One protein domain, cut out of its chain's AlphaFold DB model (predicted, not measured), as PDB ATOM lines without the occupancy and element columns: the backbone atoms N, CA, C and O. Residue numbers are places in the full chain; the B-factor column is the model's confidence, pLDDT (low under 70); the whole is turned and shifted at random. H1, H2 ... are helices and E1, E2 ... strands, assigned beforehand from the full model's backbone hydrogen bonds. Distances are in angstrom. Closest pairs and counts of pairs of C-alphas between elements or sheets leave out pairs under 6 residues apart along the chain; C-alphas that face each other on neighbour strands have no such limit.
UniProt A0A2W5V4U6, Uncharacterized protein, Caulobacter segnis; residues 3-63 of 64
ATOM      1  N   THR A   3     194.550 228.499 235.625       58.66
ATOM      2  CA  THR A   3     194.324 227.073 235.894       58.66
ATOM      3  C   THR A   3     192.925 226.696 236.390       58.66
ATOM      4  O   THR A   3     192.600 225.518 236.378       58.66
ATOM      5  N   GLN A   4     192.087 227.639 236.836       61.88
ATOM      6  CA  GLN A   4     190.756 227.296 237.375       61.88
ATOM      7  C   GLN A   4     189.703 227.050 236.288       61.88
ATOM      8  O   GLN A   4     188.840 226.194 236.463       61.88
ATOM      9  N   THR A   5     189.762 227.783 235.174       68.44
ATOM     10  CA  THR A   5     188.775 227.648 234.092       68.44
ATOM     11  C   THR A   5     189.014 226.382 233.273       68.44
ATOM     12  O   THR A   5     188.058 225.712 232.898       68.44
ATOM     13  N   GLU A   6     190.280 226.027 233.039       72.19
ATOM     14  CA  GLU A   6     190.648 224.801 232.322       72.19
ATOM     15  C   GLU A   6     190.224 223.548 233.104       72.19
ATOM     16  O   GLU A   6     189.558 222.692 232.538       72.19
ATOM     17  N   ASP A   7     190.489 223.489 234.415       81.88
ATOM     18  CA  ASP A   7     190.086 222.366 235.282       81.88
ATOM     19  C   ASP A   7     188.557 222.192 235.356       81.88
ATOM     20  O   ASP A   7     188.035 221.078 235.337       81.88
ATOM     21  N   PHE A   8     187.818 223.307 235.383       83.50
ATOM     22  CA  PHE A   8     186.358 223.278 235.343       83.50
ATOM     23  C   PHE A   8     185.831 222.696 234.029       83.50
ATOM     24  O   PHE A   8     184.937 221.849 234.060       83.50
ATOM     25  N   LEU A   9     186.354 223.166 232.892       82.00
ATOM     26  CA  LEU A   9     185.925 222.688 231.581       82.00
ATOM     27  C   LEU A   9     186.285 221.216 231.402       82.00
ATOM     28  O   LEU A   9     185.432 220.456 230.962       82.00
ATOM     29  N   ASP A  10     187.484 220.802 231.803       84.12
ATOM     30  CA  ASP A  10     187.928 219.410 231.706       84.12
ATOM     31  C   ASP A  10     187.005 218.473 232.505       84.12
ATOM     32  O   ASP A  10     186.445 217.520 231.961       84.12
ATOM     33  N   ALA A  11     186.704 218.828 233.760       87.25
ATOM     34  CA  ALA A  11     185.777 218.071 234.599       87.25
ATOM     35  C   ALA A  11     184.331 218.075 234.065       87.25
ATOM     36  O   ALA A  11     183.600 217.097 234.239       87.25
ATOM     37  N   LEU A  12     183.894 219.168 233.427       87.38
ATOM     38  CA  LEU A  12     182.587 219.237 232.777       87.38
ATOM     39  C   LEU A  12     182.535 218.308 231.562       87.38
ATOM     40  O   LEU A  12     181.557 217.583 231.395       87.38
ATOM     41  N   VAL A  13     183.566 218.330 230.715       82.69
ATOM     42  CA  VAL A  13     183.662 217.454 229.543       82.69
ATOM     43  C   VAL A  13     183.622 215.995 229.975       82.69
ATOM     44  O   VAL A  13     182.817 215.248 229.425       82.69
ATOM     45  N   ASP A  14     184.416 215.606 230.972       87.12
ATOM     46  CA  ASP A  14     184.469 214.231 231.477       87.12
ATOM     47  C   ASP A  14     183.088 213.746 231.951       87.12
ATOM     48  O   ASP A  14     182.580 212.720 231.484       87.12
ATOM     49  N   GLN A  15     182.400 214.561 232.764       86.12
ATOM     50  CA  GLN A  15     181.043 214.247 233.211       86.12
ATOM     51  C   GLN A  15     180.068 214.134 232.031       86.12
ATOM     52  O   GLN A  15     179.265 213.204 231.974       86.12
ATOM     53  N   MET A  16     180.129 215.060 231.071       86.00
ATOM     54  CA  MET A  16     179.221 215.066 229.924       86.00
ATOM     55  C   MET A  16     179.479 213.888 228.981       86.00
ATOM     56  O   MET A  16     178.529 213.286 228.491       86.00
ATOM     57  N   VAL A  17     180.731 213.497 228.757       81.75
ATOM     58  CA  VAL A  17     181.068 212.283 228.002       81.75
ATOM     59  C   VAL A  17     180.490 211.054 228.699       81.75
ATOM     60  O   VAL A  17     179.864 210.222 228.040       81.75
ATOM     61  N   GLN A  18     180.614 210.961 230.025       83.94
ATOM     62  CA  GLN A  18     180.029 209.866 230.795       83.94
ATOM     63  C   GLN A  18     178.494 209.852 230.698       83.94
ATOM     64  O   GLN A  18     177.901 208.803 230.456       83.94
ATOM     65  N   ASP A  19     177.834 211.003 230.809       83.81
ATOM     66  CA  ASP A  19     176.376 211.115 230.691       83.81
ATOM     67  C   ASP A  19     175.846 210.794 229.280       83.81
ATOM     68  O   ASP A  19     174.706 210.343 229.132       83.81
ATOM     69  N   PHE A  20     176.661 211.012 228.243       79.00
ATOM     70  CA  PHE A  20     176.336 210.724 226.842       79.00
ATOM     71  C   PHE A  20     176.856 209.376 226.333       79.00
ATOM     72  O   PHE A  20     176.563 209.005 225.192       79.00
ATOM     73  N   SER A  21     177.579 208.633 227.169       79.69
ATOM     74  CA  SER A  21     178.017 207.270 226.876       79.69
ATOM     75  C   SER A  21     176.814 206.313 226.760       79.69
ATOM     76  O   SER A  21     175.719 206.651 227.206       79.69
ATOM     77  N   PRO A  22     176.962 205.112 226.170       77.12
ATOM     78  CA  PRO A  22     175.855 204.163 225.976       77.12
ATOM     79  C   PRO A  22     175.069 203.819 227.250       77.12
ATOM     80  O   PRO A  22     173.877 203.526 227.177       77.12
ATOM     81  N   GLU A  23     175.735 203.873 228.404       80.44
ATOM     82  CA  GLU A  23     175.170 203.606 229.732       80.44
ATOM     83  C   GLU A  23     174.750 204.891 230.468       80.44
ATOM     84  O   GLU A  23     174.173 204.842 231.554       80.44
ATOM     85  N   GLY A  24     175.039 206.049 229.876       80.44
ATOM     86  CA  GLY A  24     174.800 207.364 230.438       80.44
ATOM     87  C   GLY A  24     173.328 207.771 230.432       80.44
ATOM     88  O   GLY A  24     172.521 207.382 229.581       80.44
ATOM     89  N   SER A  25     172.970 208.624 231.388       81.12
ATOM     90  CA  SER A  25     171.582 209.040 231.619       81.12
ATOM     91  C   SER A  25     171.019 209.925 230.500       81.12
ATOM     92  O   SER A  25     169.798 210.037 230.337       81.12
ATOM     93  N   LEU A  26     171.892 210.575 229.724       81.81
ATOM     94  CA  LEU A  26     171.535 211.565 228.708       81.81
ATOM     95  C   LEU A  26     171.671 211.041 227.275       81.81
ATOM     96  O   LEU A  26     171.263 211.737 226.345       81.81
ATOM     97  N   VAL A  27     172.137 209.804 227.074       74.88
ATOM     98  CA  VAL A  27     172.418 209.221 225.748       74.88
ATOM     99  C   VAL A  27     171.247 209.307 224.761       74.88
ATOM    100  O   VAL A  27     171.445 209.571 223.573       74.88
ATOM    101  N   GLN A  28     170.011 209.143 225.244       78.12
ATOM    102  CA  GLN A  28     168.797 209.194 224.420       78.12
ATOM    103  C   GLN A  28     168.259 210.622 224.213       78.12
ATOM    104  O   GLN A  28     167.371 210.838 223.383       78.12
ATOM    105  N   ARG A  29     168.765 211.616 224.953       83.81
ATOM    106  CA  ARG A  29     168.289 213.001 224.884       83.81
ATOM    107  C   ARG A  29     169.041 213.768 223.800       83.81
ATOM    108  O   ARG A  29     170.264 213.788 223.745       83.81
ATOM    109  N   LYS A  30     168.289 214.453 222.933       83.44
ATOM    110  CA  LYS A  30     168.868 215.302 221.875       83.44
ATOM    111  C   LYS A  30     169.389 216.637 222.407       83.44
ATOM    112  O   LYS A  30     170.326 217.188 221.843       83.44
ATOM    113  N   SER A  31     168.780 217.167 223.460       89.94
ATOM    114  CA  SER A  31     169.178 218.421 224.102       89.94
ATOM    115  C   SER A  31     168.529 218.554 225.472       89.94
ATOM    116  O   SER A  31     167.506 217.916 225.731       89.94
ATOM    117  N   GLY A  32     169.085 219.415 226.314       90.75
ATOM    118  CA  GLY A  32     168.539 219.732 227.624       90.75
ATOM    119  C   GLY A  32     169.392 220.751 228.367       90.75
ATOM    120  O   GLY A  32     170.337 221.313 227.817       90.75
ATOM    121  N   GLU A  33     169.033 220.973 229.622       90.75
ATOM    122  CA  GLU A  33     169.786 221.768 230.587       90.75
ATOM    123  C   GLU A  33     170.198 220.839 231.733       90.75
ATOM    124  O   GLU A  33     169.437 219.946 232.123       90.75
ATOM    125  N   THR A  34     171.412 221.010 232.239       88.31
ATOM    126  CA  THR A  34     171.902 220.381 233.466       88.31
ATOM    127  C   THR A  34     172.643 221.419 234.301       88.31
ATOM    128  O   THR A  34     172.989 222.488 233.807       88.31
ATOM    129  N   TYR A  35     172.898 221.110 235.566       88.19
ATOM    130  CA  TYR A  35     173.696 221.958 236.442       88.19
ATOM    131  C   TYR A  35     174.999 221.245 236.773       88.19
ATOM    132  O   TYR A  35     174.988 220.150 237.333       88.19
ATOM    133  N   PHE A  36     176.125 221.880 236.468       86.81
ATOM    134  CA  PHE A  36     177.448 221.384 236.820       86.81
ATOM    135  C   PHE A  36     178.083 222.310 237.851       86.81
ATOM    136  O   PHE A  36     178.324 223.481 237.580       86.81
ATOM    137  N   ARG A  37     178.309 221.808 239.072       86.69
ATOM    138  CA  ARG A  37     178.856 222.594 240.201       86.69
ATOM    139  C   ARG A  37     178.121 223.931 240.447       86.69
ATOM    140  O   ARG A  37     178.732 224.920 240.834       86.69
ATOM    141  N   GLY A  38     176.803 223.957 240.227       85.88
ATOM    142  CA  GLY A  38     175.965 225.157 240.373       85.88
ATOM    143  C   GLY A  38     175.923 226.074 239.146       85.88
ATOM    144  O   GLY A  38     175.195 227.063 239.160       85.88
ATOM    145  N   VAL A  39     176.644 225.735 238.077       87.00
ATOM    146  CA  VAL A  39     176.616 226.441 236.795       87.00
ATOM    147  C   VAL A  39     175.595 225.779 235.867       87.00
ATOM    148  O   VAL A  39     175.678 224.565 235.663       87.00
ATOM    149  N   PRO A  40     174.633 226.524 235.292       89.31
ATOM    150  CA  PRO A  40     173.744 225.981 234.275       89.31
ATOM    151  C   PRO A  40     174.532 225.691 232.992       89.31
ATOM    152  O   PRO A  40     175.231 226.552 232.455       89.31
ATOM    153  N   VAL A  41     174.396 224.465 232.501       89.69
ATOM    154  CA  VAL A  41     175.003 223.968 231.270       89.69
ATOM    155  C   VAL A  41     173.891 223.472 230.364       89.69
ATOM    156  O   VAL A  41     173.240 222.462 230.635       89.69
ATOM    157  N   TYR A  42     173.687 224.161 229.250       91.62
ATOM    158  CA  TYR A  42     172.835 223.641 228.193       91.62
ATOM    159  C   TYR A  42     173.646 222.715 227.317       91.62
ATOM    160  O   TYR A  42     174.794 222.995 226.990       91.62
ATOM    161  N   TYR A  43     173.038 221.621 226.893       90.12
ATOM    162  CA  TYR A  43     173.680 220.686 225.995       90.12
ATOM    163  C   TYR A  43     172.770 220.345 224.830       90.12
ATOM    164  O   TYR A  43     171.540 220.298 224.936       90.12
ATOM    165  N   LYS A  44     173.390 220.071 223.690       90.44
ATOM    166  CA  LYS A  44     172.716 219.622 222.483       90.44
ATOM    167  C   LYS A  44     173.599 218.639 221.740       90.44
ATOM    168  O   LYS A  44     174.674 218.985 221.262       90.44
ATOM    169  N   ARG A  45     173.088 217.430 221.569       86.44
ATOM    170  CA  ARG A  45     173.689 216.396 220.739       86.44
ATOM    171  C   ARG A  45     173.318 216.622 219.273       86.44
ATOM    172  O   ARG A  45     172.144 216.714 218.912       86.44
ATOM    173  N   GLN A  46     174.327 216.687 218.418       86.19
ATOM    174  CA  GLN A  46     174.231 216.835 216.972       86.19
ATOM    175  C   GLN A  46     175.064 215.758 216.283       86.19
ATOM    176  O   GLN A  46     176.246 215.966 216.068       86.19
ATOM    177  N   ARG A  47     174.437 214.635 215.899       81.81
ATOM    178  CA  ARG A  47     175.108 213.478 215.267       81.81
ATOM    179  C   ARG A  47     176.377 213.068 216.038       81.81
ATOM    180  O   ARG A  47     176.233 212.396 217.056       81.81
ATOM    181  N   ASP A  48     177.532 213.545 215.587       83.38
ATOM    182  CA  ASP A  48     178.889 213.248 216.060       83.38
ATOM    183  C   ASP A  48     179.483 214.367 216.947       83.38
ATOM    184  O   ASP A  48     180.667 214.373 217.259       83.38
ATOM    185  N   LEU A  49     178.677 215.359 217.338       86.38
ATOM    186  CA  LEU A  49     179.088 216.501 218.158       86.38
ATOM    187  C   LEU A  49     178.156 216.698 219.355       86.38
ATOM    188  O   LEU A  49     176.931 216.662 219.229       86.38
ATOM    189  N   LEU A  50     178.731 216.988 220.514       87.75
ATOM    190  CA  LEU A  50     178.052 217.509 221.686       87.75
ATOM    191  C   LEU A  50     178.366 218.996 221.808       87.75
ATOM    192  O   LEU A  50     179.502 219.401 222.028       87.75
ATOM    193  N   VAL A  51     177.337 219.818 221.658       89.88
ATOM    194  CA  VAL A  51     177.431 221.256 221.874       89.88
ATOM    195  C   VAL A  51     177.052 221.539 223.317       89.88
ATOM    196  O   VAL A  51     175.925 221.243 223.707       89.88
ATOM    197  N   LEU A  52     177.964 222.123 224.085       89.69
ATOM    198  CA  LEU A  52     177.714 222.645 225.422       89.69
ATOM    199  C   LEU A  52     177.620 224.168 225.360       89.69
ATOM    200  O   LEU A  52     178.368 224.804 224.625       89.69
ATOM    201  N   ILE A  53     176.705 224.758 226.117       90.62
ATOM    202  CA  ILE A  53     176.596 226.202 226.288       90.62
ATOM    203  C   ILE A  53     176.652 226.481 227.786       90.62
ATOM    204  O   ILE A  53     175.773 226.051 228.533       90.62
ATOM    205  N   VAL A  54     177.697 227.181 228.209       89.12
ATOM    206  CA  VAL A  54     178.015 227.483 229.606       89.12
ATOM    207  C   VAL A  54     178.207 228.987 229.706       89.12
ATOM    208  O   VAL A  54     179.046 229.521 228.996       89.12
ATOM    209  N   HIS A  55     177.443 229.682 230.553       85.19
ATOM    210  CA  HIS A  55     177.558 231.145 230.696       85.19
ATOM    211  C   HIS A  55     177.576 231.905 229.351       85.19
ATOM    212  O   HIS A  55     178.373 232.814 229.158       85.19
ATOM    213  N   GLU A  56     176.706 231.508 228.414       80.31
ATOM    214  CA  GLU A  56     176.608 232.075 227.053       80.31
ATOM    215  C   GLU A  56     177.793 231.760 226.116       80.31
ATOM    216  O   GLU A  56     177.723 232.054 224.922       80.31
ATOM    217  N   GLU A  57     178.832 231.074 226.596       85.00
ATOM    218  CA  GLU A  57     179.909 230.531 225.772       85.00
ATOM    219  C   GLU A  57     179.544 229.152 225.229       85.00
ATOM    220  O   GLU A  57     178.976 228.314 225.932       85.00
ATOM    221  N   ARG A  58     179.880 228.898 223.962       88.62
ATOM    222  CA  ARG A  58     179.596 227.634 223.279       88.62
ATOM    223  C   ARG A  58     180.871 226.816 223.115       88.62
ATOM    224  O   ARG A  58     181.825 227.280 222.502       88.62
ATOM    225  N   PHE A  59     180.817 225.565 223.551       86.81
ATOM    226  CA  PHE A  59     181.867 224.567 223.398       86.81
ATOM    227  C   PHE A  59     181.363 223.419 222.530       86.81
ATOM    228  O   PHE A  59     180.223 222.973 222.663       86.81
ATOM    229  N   GLU A  60     182.202 222.946 221.617       88.56
ATOM    230  CA  GLU A  60     181.870 221.855 220.706       88.56
ATOM    231  C   GLU A  60     182.814 220.694 220.979       88.56
ATOM    232  O   GLU A  60     184.031 220.832 220.871       88.56
ATOM    233  N   LEU A  61     182.243 219.558 221.357       84.88
ATOM    234  CA  LEU A  61     182.974 218.356 221.720       84.88
ATOM    235  C   LEU A  61     182.639 217.251 220.721       84.88
ATOM    236  O   LEU A  61     181.461 217.063 220.416       84.88
ATOM    237  N   PRO A  62     183.619 216.497 220.213       80.50
ATOM    238  CA  PRO A  62     183.333 215.302 219.433       80.50
ATOM    239  C   PRO A  62     182.670 214.243 220.324       80.50
ATOM    240  O   PRO A  62     183.165 213.930 221.405       80.50
ATOM    241  N   LEU A  63     181.540 213.700 219.872       70.75
ATOM    242  CA  LEU A  63     180.975 212.468 220.418       70.75
ATOM    243  C   LEU A  63     181.600 211.315 219.639       70.75
ATOM    244  O   LEU A  63     181.456 211.260 218.420       70.75
TER     245      LEU A  63
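Overview. This is residues 3 to 63 of the 64 residues of an uncharacterized protein of Caulobacter segnis (UniProt A0A2W5V4U6). A strongly twisted four-stranded sheet curls round one long helix, H1, which lies along its hollow face; the other face of the sheet is bare. The first residues of H1 reach past the sheet, and the link after H1 folds back to bring the backbone into edge strand E1. The printed part has 61 residues, with one named helix followed by four named strands, in the order E1, E2, E3, E4 across the sheet, all antiparallel; the class is mixed, helices and strands. The whole is compact, with a radius of gyration of the C-alphas of 10.9 A and spans of 31 by 21 by 20 A.

Along the chain. Find C-alpha 3 at (194.324, 227.073, 235.894); from there H1, residues 3 to 20, runs 25.9 A to C-alpha 20 at (176.336, 210.724, 226.842). Next come E1, residues 31 to 36, 15.5 A long, and E2, residues 39 to 46, the longest strand at 22.2 A. E3 is residues 49 to 54, 15.9 A, and E4 is residues 57 to 62, 16.8 A, ending at C-alpha 62 at (183.333, 215.302, 219.433).

Arrangement. Look first at the sheet, a meander, each strand the antiparallel neighbour of the one before. In the hairpin of E1 and E2, at 149 degrees, N 34 and O 41 are 2.8 A apart, within hydrogen-bond range. In the hairpin of E2 and E3, at 159 degrees, look at N 44 and O 51, 2.8 A; in that of E3 and E4, at 157 degrees, at N 52 and O 59, 2.8 A. The edge strands E1 and E4 are apart. H1 is on one face of the sheet, making two layers, a helix over a sheet; its closest C-alphas to E1 are those of Leu 12 and Phe 36, 6.9 A. H1 and E3 are near each other, with 9 pairs of C-alphas within 10 A. In H1, 13 of 14 O i to N i+4 pairs are within hydrogen-bond range.

Size, cuts and confidence. The C-alphas of Thr 3 and Gln 28 are the two farthest apart, at 33.2 A. The printed part has no cut, the link from H1 to E1 is short, and the three links between strands are tight. The mean pLDDT of the printed part is 83.7, and residues 3 to 5 are under 70.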